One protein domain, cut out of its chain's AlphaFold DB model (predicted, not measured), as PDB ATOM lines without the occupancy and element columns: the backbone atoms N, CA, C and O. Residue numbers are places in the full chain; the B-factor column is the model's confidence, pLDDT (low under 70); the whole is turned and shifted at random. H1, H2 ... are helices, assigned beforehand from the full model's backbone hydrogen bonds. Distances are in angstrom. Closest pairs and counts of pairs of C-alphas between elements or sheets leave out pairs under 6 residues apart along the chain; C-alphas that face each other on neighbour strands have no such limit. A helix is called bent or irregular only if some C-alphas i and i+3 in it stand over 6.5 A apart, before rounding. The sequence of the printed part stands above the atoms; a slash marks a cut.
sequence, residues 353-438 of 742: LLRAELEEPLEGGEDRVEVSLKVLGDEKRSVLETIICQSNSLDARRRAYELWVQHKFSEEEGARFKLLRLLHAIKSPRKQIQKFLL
ATOM      1  N   LEU A 353     193.302 216.860 117.451       96.12
ATOM      2  CA  LEU A 353     194.574 216.355 116.929       96.12
ATOM      3  C   LEU A 353     194.450 214.878 116.541       96.12
ATOM      4  O   LEU A 353     194.872 214.504 115.450       96.12
ATOM      5  N   LEU A 354     193.809 214.057 117.382       97.62
ATOM      6  CA  LEU A 354     193.566 212.648 117.075       97.62
ATOM      7  C   LEU A 354     192.747 212.488 115.787       97.62
ATOM      8  O   LEU A 354     193.102 211.682 114.930       97.62
ATOM      9  N   ARG A 355     191.673 213.269 115.613       96.81
ATOM     10  CA  ARG A 355     190.866 213.240 114.386       96.81
ATOM     11  C   ARG A 355     191.700 213.623 113.163       96.81
ATOM     12  O   ARG A 355     191.641 212.909 112.166       96.81
ATOM     13  N   ALA A 356     192.485 214.695 113.251       95.62
ATOM     14  CA  ALA A 356     193.327 215.145 112.150       95.62
ATOM     15  C   ALA A 356     194.383 214.088 111.764       95.62
ATOM     16  O   ALA A 356     194.526 213.776 110.583       95.62
ATOM     17  N   GLU A 357     195.073 213.487 112.743       96.75
ATOM     18  CA  GLU A 357     196.071 212.428 112.507       96.75
ATOM     19  C   GLU A 357     195.477 211.161 111.888       96.75
ATOM     20  O   GLU A 357     196.117 210.527 111.048       96.75
ATOM     21  N   LEU A 358     194.245 210.798 112.250       96.56
ATOM     22  CA  LEU A 358     193.575 209.640 111.658       96.56
ATOM     23  C   LEU A 358     193.051 209.924 110.242       96.56
ATOM     24  O   LEU A 358     193.054 209.017 109.410       96.56
ATOM     25  N   GLU A 359     192.613 211.153 109.950       95.75
ATOM     26  CA  GLU A 359     192.109 211.551 108.627       95.75
ATOM     27  C   GLU A 359     193.203 211.714 107.582       95.75
ATOM     28  O   GLU A 359     193.048 211.223 106.462       95.75
ATOM     29  N   GLU A 360     194.313 212.336 107.962       95.50
ATOM     30  CA  GLU A 360     195.458 212.577 107.092       95.50
ATOM     31  C   GLU A 360     196.746 212.262 107.868       95.50
ATOM     32  O   GLU A 360     197.323 213.135 108.519       95.50
ATOM     33  N   PRO A 361     197.204 211.008 107.863       94.75
ATOM     34  CA  PRO A 361     198.393 210.620 108.609       94.75
ATOM     35  C   PRO A 361     199.645 211.267 108.017       94.75
ATOM     36  O   PRO A 361     199.910 211.154 106.821       94.75
ATOM     37  N   LEU A 362     200.426 211.927 108.868       94.69
ATOM     38  CA  LEU A 362     201.731 212.483 108.510       94.69
ATOM     39  C   LEU A 362     202.852 211.585 109.047       94.69
ATOM     40  O   LEU A 362     202.641 210.795 109.967       94.69
ATOM     41  N   GLU A 363     204.066 211.726 108.510       93.62
ATOM     42  CA  GLU A 363     205.247 211.073 109.091       93.62
ATOM     43  C   GLU A 363     205.418 211.492 110.566       93.62
ATOM     44  O   GLU A 363     205.243 212.662 110.931       93.62
ATOM     45  N   GLY A 364     205.672 210.512 111.442       91.38
ATOM     46  CA  GLY A 364     205.671 210.710 112.900       91.38
ATOM     47  C   GLY A 364     204.285 211.008 113.497       91.38
ATOM     48  O   GLY A 364     204.180 211.626 114.556       91.38
ATOM     49  N   GLY A 365     203.201 210.669 112.795       89.81
ATOM     50  CA  GLY A 365     201.831 210.804 113.299       89.81
ATOM     51  C   GLY A 365     201.488 209.808 114.414       89.81
ATOM     52  O   GLY A 365     200.664 210.124 115.266       89.81
ATOM     53  N   GLU A 366     202.146 208.644 114.460       93.88
ATOM     54  CA  GLU A 366     201.887 207.597 115.465       93.88
ATOM     55  C   GLU A 366     202.154 208.089 116.897       93.88
ATOM     56  O   GLU A 366     201.278 207.970 117.754       93.88
ATOM     57  N   ASP A 367     203.280 208.776 117.125       95.69
ATOM     58  CA  ASP A 367     203.603 209.382 118.425       95.69
ATOM     59  C   ASP A 367     202.538 210.407 118.853       95.69
ATOM     60  O   ASP A 367     202.149 210.495 120.018       95.69
ATOM     61  N   ARG A 368     202.017 211.188 117.897       95.44
ATOM     62  CA  ARG A 368     200.979 212.201 118.153       95.44
ATOM     63  C   ARG A 368     199.625 211.570 118.467       95.44
ATOM     64  O   ARG A 368     198.891 212.104 119.304       95.44
ATOM     65  N   VAL A 369     199.304 210.447 117.827       97.12
ATOM     66  CA  VAL A 369     198.122 209.636 118.143       97.12
ATOM     67  C   VAL A 369     198.222 209.111 119.573       97.12
ATOM     68  O   VAL A 369     197.284 209.308 120.345       97.12
ATOM     69  N   GLU A 370     199.360 208.535 119.967       96.88
ATOM     70  CA  GLU A 370     199.559 208.011 121.326       96.88
ATOM     71  C   GLU A 370     199.496 209.119 122.389       96.88
ATOM     72  O   GLU A 370     198.781 208.984 123.387       96.88
ATOM     73  N   VAL A 371     200.164 210.257 122.157       96.50
ATOM     74  CA  VAL A 371     200.100 211.421 123.058       96.50
ATOM     75  C   VAL A 371     198.663 211.931 123.197       96.50
ATOM     76  O   VAL A 371     198.214 212.195 124.313       96.50
ATOM     77  N   SER A 372     197.910 212.019 122.097       97.12
ATOM     78  CA  SER A 372     196.506 212.452 122.132       97.12
ATOM     79  C   SER A 372     195.624 211.469 122.906       97.12
ATOM     80  O   SER A 372     194.811 211.890 123.728       97.12
ATOM     81  N   LEU A 373     195.808 210.159 122.709       97.56
ATOM     82  CA  LEU A 373     195.080 209.119 123.445       97.56
ATOM     83  C   LEU A 373     195.400 209.136 124.943       97.56
ATOM     84  O   LEU A 373     194.508 208.900 125.759       97.56
ATOM     85  N   LYS A 374     196.647 209.447 125.315       97.12
ATOM     86  CA  LYS A 374     197.065 209.597 126.715       97.12
ATOM     87  C   LYS A 374     196.427 210.819 127.374       97.12
ATOM     88  O   LYS A 374     195.986 210.715 128.514       97.12
ATOM     89  N   VAL A 375     196.358 211.947 126.663       97.50
ATOM     90  CA  VAL A 375     195.723 213.181 127.159       97.50
ATOM     91  C   VAL A 375     194.211 213.014 127.320       97.50
ATOM     92  O   VAL A 375     193.655 213.500 128.298       97.50
ATOM     93  N   LEU A 376     193.554 212.281 126.415       97.44
ATOM     94  CA  LEU A 376     192.112 212.019 126.489       97.44
ATOM     95  C   LEU A 376     191.691 211.158 127.694       97.44
ATOM     96  O   LEU A 376     190.519 211.181 128.062       97.44
ATOM     97  N   GLY A 377     192.598 210.387 128.305       96.50
ATOM     98  CA  GLY A 377     192.290 209.577 129.489       96.50
ATOM     99  C   GLY A 377     191.098 208.636 129.270       96.50
ATOM    100  O   GLY A 377     191.136 207.772 128.388       96.50
ATOM    101  N   ASP A 378     190.035 208.815 130.054       96.06
ATOM    102  CA  ASP A 378     188.805 208.013 129.976       96.06
ATOM    103  C   ASP A 378     187.908 208.400 128.785       96.06
ATOM    104  O   ASP A 378     187.119 207.587 128.294       96.06
ATOM    105  N   GLU A 379     188.065 209.610 128.237       97.12
ATOM    106  CA  GLU A 379     187.285 210.085 127.087       97.12
ATOM    107  C   GLU A 379     187.712 209.430 125.771       97.12
ATOM    108  O   GLU A 379     186.957 209.443 124.793       97.12
ATOM    109  N   LYS A 380     188.897 208.799 125.739       97.31
ATOM    110  CA  LYS A 380     189.473 208.207 124.522       97.31
ATOM    111  C   LYS A 380     188.504 207.242 123.832       97.31
ATOM    112  O   LYS A 380     188.410 207.241 122.607       97.31
ATOM    113  N   ARG A 381     187.708 206.486 124.600       96.94
ATOM    114  CA  ARG A 381     186.679 205.587 124.058       96.94
ATOM    115  C   ARG A 381     185.605 206.349 123.289       96.94
ATOM    116  O   ARG A 381     185.321 206.009 122.146       96.94
ATOM    117  N   SER A 382     185.007 207.368 123.908       96.81
ATOM    118  CA  SER A 382     183.928 208.149 123.292       96.81
ATOM    119  C   SER A 382     184.415 208.886 122.044       96.81
ATOM    120  O   SER A 382     183.710 208.920 121.032       96.81
ATOM    121  N   VAL A 383     185.645 209.407 122.078       97.50
ATOM    122  CA  VAL A 383     186.267 210.072 120.927       97.50
ATOM    123  C   VAL A 383     186.496 209.088 119.779       97.50
ATOM    124  O   VAL A 383     186.097 209.383 118.652       97.50
ATOM    125  N   LEU A 384     187.055 207.900 120.041       97.44
ATOM    126  CA  LEU A 384     187.236 206.868 119.013       97.44
ATOM    127  C   LEU A 384     185.892 206.398 118.436       97.44
ATOM    128  O   LEU A 384     185.738 206.379 117.216       97.44
ATOM    129  N   GLU A 385     184.890 206.112 119.280       96.62
ATOM    130  CA  GLU A 385     183.522 205.765 118.848       96.62
ATOM    131  C   GLU A 385     182.939 206.860 117.930       96.62
ATOM    132  O   GLU A 385     182.368 206.566 116.876       96.62
ATOM    133  N   THR A 386     183.154 208.131 118.280       96.12
ATOM    134  CA  THR A 386     182.720 209.288 117.486       96.12
ATOM    135  C   THR A 386     183.433 209.352 116.136       96.12
ATOM    136  O   THR A 386     182.771 209.538 115.114       96.12
ATOM    137  N   ILE A 387     184.757 209.161 116.092       96.12
ATOM    138  CA  ILE A 387     185.542 209.182 114.845       96.12
ATOM    139  C   ILE A 387     185.116 208.033 113.920       96.12
ATOM    140  O   ILE A 387     184.851 208.280 112.740       96.12
ATOM    141  N   ILE A 388     184.957 206.813 114.447       95.50
ATOM    142  CA  ILE A 388     184.478 205.636 113.695       95.50
ATOM    143  C   ILE A 388     183.123 205.927 113.033       95.50
ATOM    144  O   ILE A 388     182.886 205.589 111.867       95.50
ATOM    145  N   CYS A 389     182.226 206.579 113.770       94.00
ATOM    146  CA  CYS A 389     180.879 206.861 113.305       94.00
ATOM    147  C   CYS A 389     180.839 208.035 112.306       94.00
ATOM    148  O   CYS A 389     180.240 207.919 111.228       94.00
ATOM    149  N   GLN A 390     181.499 209.149 112.632       94.25
ATOM    150  CA  GLN A 390     181.280 210.450 111.992       94.25
ATOM    151  C   GLN A 390     182.345 210.859 110.963       94.25
ATOM    152  O   GLN A 390     182.013 211.650 110.082       94.25
ATOM    153  N   SER A 391     183.580 210.338 111.006       93.75
ATOM    154  CA  SER A 391     184.666 210.822 110.125       93.75
ATOM    155  C   SER A 391     184.336 210.661 108.639       93.75
ATOM    156  O   SER A 391     183.712 209.684 108.232       93.75
ATOM    157  N   ASN A 392     184.749 211.584 107.774       90.94
ATOM    158  CA  ASN A 392     184.491 211.432 106.341       90.94
ATOM    159  C   ASN A 392     185.477 210.487 105.644       90.94
ATOM    160  O   ASN A 392     185.113 209.897 104.621       90.94
ATOM    161  N   SER A 393     186.661 210.269 106.216       92.94
ATOM    162  CA  SER A 393     187.684 209.373 105.677       92.94
ATOM    163  C   SER A 393     187.396 207.918 106.051       92.94
ATOM    164  O   SER A 393     187.013 207.611 107.179       92.94
ATOM    165  N   LEU A 394     187.520 207.000 105.091       88.25
ATOM    166  CA  LEU A 394     187.353 205.570 105.364       88.25
ATOM    167  C   LEU A 394     188.531 205.016 106.172       88.25
ATOM    168  O   LEU A 394     188.322 204.253 107.115       88.25
ATOM    169  N   ASP A 395     189.740 205.459 105.835       90.69
ATOM    170  CA  ASP A 395     190.975 205.052 106.500       90.69
ATOM    171  C   ASP A 395     191.013 205.541 107.947       90.69
ATOM    172  O   ASP A 395     191.379 204.775 108.836       90.69
ATOM    173  N   ALA A 396     190.528 206.758 108.213       94.50
ATOM    174  CA  ALA A 396     190.429 207.286 109.572       94.50
ATOM    175  C   ALA A 396     189.548 206.427 110.466       94.50
ATOM    176  O   ALA A 396     189.914 206.110 111.593       94.50
ATOM    177  N   ARG A 397     188.385 206.016 109.954       93.12
ATOM    178  CA  ARG A 397     187.466 205.158 110.702       93.12
ATOM    179  C   ARG A 397     188.065 203.780 110.947       93.12
ATOM    180  O   ARG A 397     187.892 203.243 112.035       93.12
ATOM    181  N   ARG A 398     188.754 203.216 109.949       91.38
ATOM    182  CA  ARG A 398     189.440 201.928 110.078       91.38
ATOM    183  C   ARG A 398     190.532 201.994 111.147       91.38
ATOM    184  O   ARG A 398     190.531 201.164 112.041       91.38
ATOM    185  N   ARG A 399     191.394 203.011 111.110       94.25
ATOM    186  CA  ARG A 399     192.451 203.208 112.117       94.25
ATOM    187  C   ARG A 399     191.881 203.499 113.501       94.25
ATOM    188  O   ARG A 399     192.352 202.949 114.486       94.25
ATOM    189  N   ALA A 400     190.828 204.314 113.585       96.00
ATOM    190  CA  ALA A 400     190.115 204.551 114.839       96.00
ATOM    191  C   ALA A 400     189.549 203.245 115.418       96.00
ATOM    192  O   ALA A 400     189.598 203.041 116.626       96.00
ATOM    193  N   TYR A 401     189.039 202.357 114.560       94.50
ATOM    194  CA  TYR A 401     188.575 201.032 114.955       94.50
ATOM    195  C   TYR A 401     189.720 200.126 115.421       94.50
ATOM    196  O   TYR A 401     189.608 199.501 116.470       94.50
ATOM    197  N   GLU A 402     190.840 200.101 114.696       93.44
ATOM    198  CA  GLU A 402     192.047 199.354 115.079       93.44
ATOM    199  C   GLU A 402     192.569 199.810 116.453       93.44
ATOM    200  O   GLU A 402     192.821 198.971 117.314       93.44
ATOM    201  N   LEU A 403     192.612 201.121 116.714       96.19
ATOM    202  CA  LEU A 403     192.952 201.677 118.032       96.19
ATOM    203  C   LEU A 403     191.919 201.305 119.103       96.19
ATOM    204  O   LEU A 403     192.278 201.005 120.241       96.19
ATOM    205  N   TRP A 404     190.631 201.308 118.754       96.38
ATOM    206  CA  TRP A 404     189.558 200.926 119.672       96.38
ATOM    207  C   TRP A 404     189.685 199.458 120.114       96.38
ATOM    208  O   TRP A 404     189.550 199.161 121.302       96.38
ATOM    209  N   VAL A 405     190.039 198.561 119.187       93.38
ATOM    210  CA  VAL A 405     190.354 197.151 119.472       93.38
ATOM    211  C   VAL A 405     191.670 197.016 120.248       93.38
ATOM    212  O   VAL A 405     191.714 196.286 121.235       93.38
ATOM    213  N   GLN A 406     192.728 197.745 119.872       95.25
ATOM    214  CA  GLN A 406     194.035 197.717 120.550       95.25
ATOM    215  C   GLN A 406     193.932 198.103 122.033       95.25
ATOM    216  O   GLN A 406     194.621 197.533 122.880       95.25
ATOM    217  N   HIS A 407     193.040 199.038 122.364       96.62
ATOM    218  CA  HIS A 407     192.748 199.434 123.741       96.62
ATOM    219  C   HIS A 407     191.763 198.510 124.472       96.62
ATOM    220  O   HIS A 407     191.360 198.835 125.587       96.62
ATOM    221  N   LYS A 408     191.402 197.363 123.880       95.62
ATOM    222  CA  LYS A 408     190.496 196.350 124.442       95.62
ATOM    223  C   LYS A 408     189.077 196.840 124.719       95.62
ATOM    224  O   LYS A 408     188.323 196.179 125.424       95.62
ATOM    225  N   PHE A 409     188.656 197.953 124.116       95.38
ATOM    226  CA  PHE A 409     187.269 198.406 124.242       95.38
ATOM    227  C   PHE A 409     186.282 197.454 123.571       95.38
ATOM    228  O   PHE A 409     185.111 197.429 123.938       95.38
ATOM    229  N   SER A 410     186.754 196.652 122.614       92.31
ATOM    230  CA  SER A 410     185.976 195.582 121.993       92.31
ATOM    231  C   SER A 410     185.698 194.400 122.921       92.31
ATOM    232  O   SER A 410     184.723 193.686 122.690       92.31
ATOM    233  N   GLU A 411     186.519 194.195 123.955       91.62
ATOM    234  CA  GLU A 411     186.374 193.100 124.923       91.62
ATOM    235  C   GLU A 411     185.310 193.403 125.987       91.62
ATOM    236  O   GLU A 411     184.818 192.486 126.642       91.62
ATOM    237  N   GLU A 412     184.929 194.671 126.151       93.56
ATOM    238  CA  GLU A 412     183.886 195.061 127.093       93.56
ATOM    239  C   GLU A 412     182.496 194.585 126.643       93.56
ATOM    240  O   GLU A 412     182.095 194.750 125.483       93.56
ATOM    241  N   GLU A 413     181.724 194.060 127.596       90.31
ATOM    242  CA  GLU A 413     180.348 193.618 127.371       90.31
ATOM    243  C   GLU A 413     179.496 194.779 126.816       90.31
ATOM    244  O   GLU A 413     179.483 195.902 127.324       90.31
ATOM    245  N   GLY A 414     178.830 194.533 125.692       90.69
ATOM    246  CA  GLY A 414     177.911 195.439 125.012       90.69
ATOM    247  C   GLY A 414     178.580 196.482 124.122       90.69
ATOM    248  O   GLY A 414     177.899 197.140 123.327       90.69
ATOM    249  N   ALA A 415     179.905 196.635 124.188       93.56
ATOM    250  CA  ALA A 415     180.619 197.718 123.521       93.56
ATOM    251  C   ALA A 415     180.467 197.684 121.991       93.56
ATOM    252  O   ALA A 415     180.201 198.711 121.361       93.56
ATOM    253  N   ARG A 416     180.541 196.490 121.391       93.88
ATOM    254  CA  ARG A 416     180.366 196.295 119.942       93.88
ATOM    255  C   ARG A 416     178.951 196.644 119.471       93.88
ATOM    256  O   ARG A 416     178.788 197.320 118.454       93.88
ATOM    257  N   PHE A 417     177.919 196.245 120.217       93.62
ATOM    258  CA  PHE A 417     176.536 196.601 119.883       93.62
ATOM    259  C   PHE A 417     176.241 198.079 120.106       93.62
ATOM    260  O   PHE A 417     175.535 198.679 119.296       93.62
ATOM    261  N   LYS A 418     176.822 198.693 121.142       95.00
ATOM    262  CA  LYS A 418     176.756 200.143 121.351       95.00
ATOM    263  C   LYS A 418     177.335 200.888 120.146       95.00
ATOM    264  O   LYS A 418     176.684 201.791 119.624       95.00
ATOM    265  N   LEU A 419     178.500 200.468 119.652       95.25
ATOM    266  CA  LEU A 419     179.118 201.060 118.466       95.25
ATOM    267  C   LEU A 419     178.274 200.840 117.196       95.25
ATOM    268  O   LEU A 419     178.069 201.780 116.430       95.25
ATOM    269  N   LEU A 420     177.704 199.644 116.995       95.12
ATOM    270  CA  LEU A 420     176.761 199.390 115.895       95.12
ATOM    271  C   LEU A 420     175.500 200.264 115.983       95.12
ATOM    272  O   LEU A 420     175.026 200.756 114.958       95.12
ATOM    273  N   ARG A 421     174.976 200.496 117.191       95.50
ATOM    274  CA  ARG A 421     173.830 201.381 117.434       95.50
ATOM    275  C   ARG A 421     174.163 202.831 117.088       95.50
ATOM    276  O   ARG A 421     173.368 203.487 116.417       95.50
ATOM    277  N   LEU A 422     175.345 203.312 117.482       94.62
ATOM    278  CA  LEU A 422     175.839 204.646 117.117       94.62
ATOM    279  C   LEU A 422     176.015 204.789 115.600       94.62
ATOM    280  O   LEU A 422     175.570 205.779 115.022       94.62
ATOM    281  N   LEU A 423     176.587 203.779 114.938       93.19
ATOM    282  CA  LEU A 423     176.714 203.750 113.479       93.19
ATOM    283  C   LEU A 423     175.356 203.791 112.783       93.19
ATOM    284  O   LEU A 423     175.221 204.432 111.740       93.19
ATOM    285  N   HIS A 424     174.357 203.113 113.347       90.69
ATOM    286  CA  HIS A 424     173.021 203.076 112.779       90.69
ATOM    287  C   HIS A 424     172.247 204.391 112.960       90.69
ATOM    288  O   HIS A 424     171.481 204.772 112.078       90.69
ATOM    289  N   ALA A 425     172.486 205.125 114.050       91.75
ATOM    290  CA  ALA A 425     171.871 206.432 114.290       91.75
ATOM    291  C   ALA A 425     172.264 207.496 113.239       91.75
ATOM    292  O   ALA A 425     171.599 208.525 113.105       91.75
ATOM    293  N   ILE A 426     173.326 207.257 112.464       91.06
ATOM    294  CA  ILE A 426     173.765 208.142 111.385       91.06
ATOM    295  C   ILE A 426     172.956 207.852 110.115       91.06
ATOM    296  O   ILE A 426     172.903 206.718 109.654       91.06
ATOM    297  N   LYS A 427     172.394 208.898 109.482       82.06
ATOM    298  CA  LYS A 427     171.525 208.826 108.278       82.06
ATOM    299  C   LYS A 427     172.085 208.023 107.090       82.06
ATOM    300  O   LYS A 427     171.345 207.702 106.163       82.06
ATOM    301  N   SER A 428     173.381 207.740 107.054       79.50
ATOM    302  CA  SER A 428     174.025 206.952 106.000       79.50
ATOM    303  C   SER A 428     175.063 206.021 106.620       79.50
ATOM    304  O   SER A 428     176.260 206.331 106.595       79.50
ATOM    305  N   PRO A 429     174.626 204.890 107.206       72.06
ATOM    306  CA  PRO A 429     175.544 203.931 107.794       72.06
ATOM    307  C   PRO A 429     176.463 203.389 106.696       72.06
ATOM    308  O   PRO A 429     176.016 202.887 105.657       72.06
ATOM    309  N   ARG A 430     177.776 203.525 106.894       82.06
ATOM    310  CA  ARG A 430     178.766 203.060 105.919       82.06
ATOM    311  C   ARG A 430     178.915 201.543 106.033       82.06
ATOM    312  O   ARG A 430     179.490 201.040 106.996       82.06
ATOM    313  N   LYS A 431     178.432 200.825 105.014       87.50
ATOM    314  CA  LYS A 431     178.329 199.351 104.968       87.50
ATOM    315  C   LYS A 431     179.630 198.595 105.293       87.50
ATOM    316  O   LYS A 431     179.559 197.487 105.805       87.50
ATOM    317  N   GLN A 432     180.805 199.167 105.009       86.94
ATOM    318  CA  GLN A 432     182.092 198.482 105.212       86.94
ATOM    319  C   GLN A 432     182.436 198.275 106.694       86.94
ATOM    320  O   GLN A 432     182.789 197.170 107.081       86.94
ATOM    321  N   ILE A 433     182.274 199.297 107.539       85.62
ATOM    322  CA  ILE A 433     182.583 199.186 108.979       85.62
ATOM    323  C   ILE A 433     181.572 198.292 109.676       85.62
ATOM    324  O   ILE A 433     181.934 197.478 110.516       85.62
ATOM    325  N   GLN A 434     180.305 198.397 109.270       90.25
ATOM    326  CA  GLN A 434     179.278 197.471 109.717       90.25
ATOM    327  C   GLN A 434     179.672 196.021 109.401       90.25
ATOM    328  O   GLN A 434     179.506 195.159 110.252       90.25
ATOM    329  N   LYS A 435     180.227 195.753 108.212       91.44
ATOM    330  CA  LYS A 435     180.711 194.419 107.844       91.44
ATOM    331  C   LYS A 435     181.839 193.945 108.769       91.44
ATOM    332  O   LYS A 435     181.725 192.846 109.293       91.44
ATOM    333  N   PHE A 436     182.854 194.777 109.021       87.12
ATOM    334  CA  PHE A 436     183.959 194.438 109.933       87.12
ATOM    335  C   PHE A 436     183.474 194.130 111.357       87.12
ATOM    336  O   PHE A 436     183.854 193.117 111.932       87.12
ATOM    337  N   LEU A 437     182.568 194.951 111.895       90.81
ATOM    338  CA  LEU A 437     181.972 194.724 113.214       90.81
ATOM    339  C   LEU A 437     181.174 193.416 113.282       90.81
ATOM    340  O   LEU A 437     181.215 192.723 114.292       90.81
ATOM    341  N   LEU A 438     180.440 193.074 112.220       92.94
ATOM    342  CA  LEU A 438     179.695 191.814 112.149       92.94
ATOM    343  C   LEU A 438     180.624 190.599 112.010       92.94
ATOM    344  O   LEU A 438     180.338 189.556 112.591       92.94
TER     345      LEU A 438
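What this domain is: This is residues 353 to 438 of the 742 residues of an uncharacterized protein of Planctomycetes bacterium (UniProt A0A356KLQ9). Three helical hairpins form a row along the longest axis, with H2b and H3 in the middle, H1 and H2a at one end, and H4 and H5 at the other. The bent helix H2 gives one arm to each of the first two hairpins. The printed part has 86 residues with five named helices, H1 to H5 along the chain, and no named strand, an all helix domain. It is compact, with a radius of gyration of the C-alphas of 12.4 A and spans of 32 by 26 by 17 A.

How they stand to each other: H1, residues 353 to 359, and H2a, residues 365 to 375, form a hairpin and touch at Leu 354 and Val 369, their closest C-alphas, 5.6 A apart. H2b, residues 378 to 390, and H3, residues 394 to 406, form another at a shallow tilt of 31 degrees; their closest C-alphas, Ile 388 and Arg 397, are 4.3 A apart. H3 touches H1 with residues 395 to 400 alone, the closest C-alphas being Ala 396 and Leu 358 at 4.4 A. H2b, with residues 385 to 389 alone, touches H4, residues 415 to 425, closest at the C-alphas of Cys 389 and Leu 423, 5.2 A. H4 and H5, residues 431 to 438, form the third hairpin, at 23 degrees, a shallow tilt. H2a is apart from H3, H4 and H5. The packing is part aligned, part crossed, with 2 of 5 touching pairs at a shallow tilt. Every O i to N i+4 pair is within hydrogen-bond range in H1, H2a, H3, H4 and H5, and 8 of 9 in H2b.

Where its parts are: H1 begins at C-alpha 353 (194.574, 216.355, 116.929) and is 9.9 A long. By its hydrogen bonds H2 was assigned as one helix, residues 365 to 390, but it is bent: C-alphas 375 and 378 are 9.1 A apart. H2a measures 15.3 A and H2b 19.6 A; H2b is irregular, with C-alphas 378 and 381 6.7 A apart. H3 is 18.4 A, H4 15.4 A and H5 10.5 A long, ending at C-alpha 438 (179.695, 191.814, 112.149).

The domain as a whole: The two C-alphas farthest apart, Glu 363 and Glu 413, are 35.5 A apart. The printed part has no cut and no long link, and no printed residue is under 70 in pLDDT.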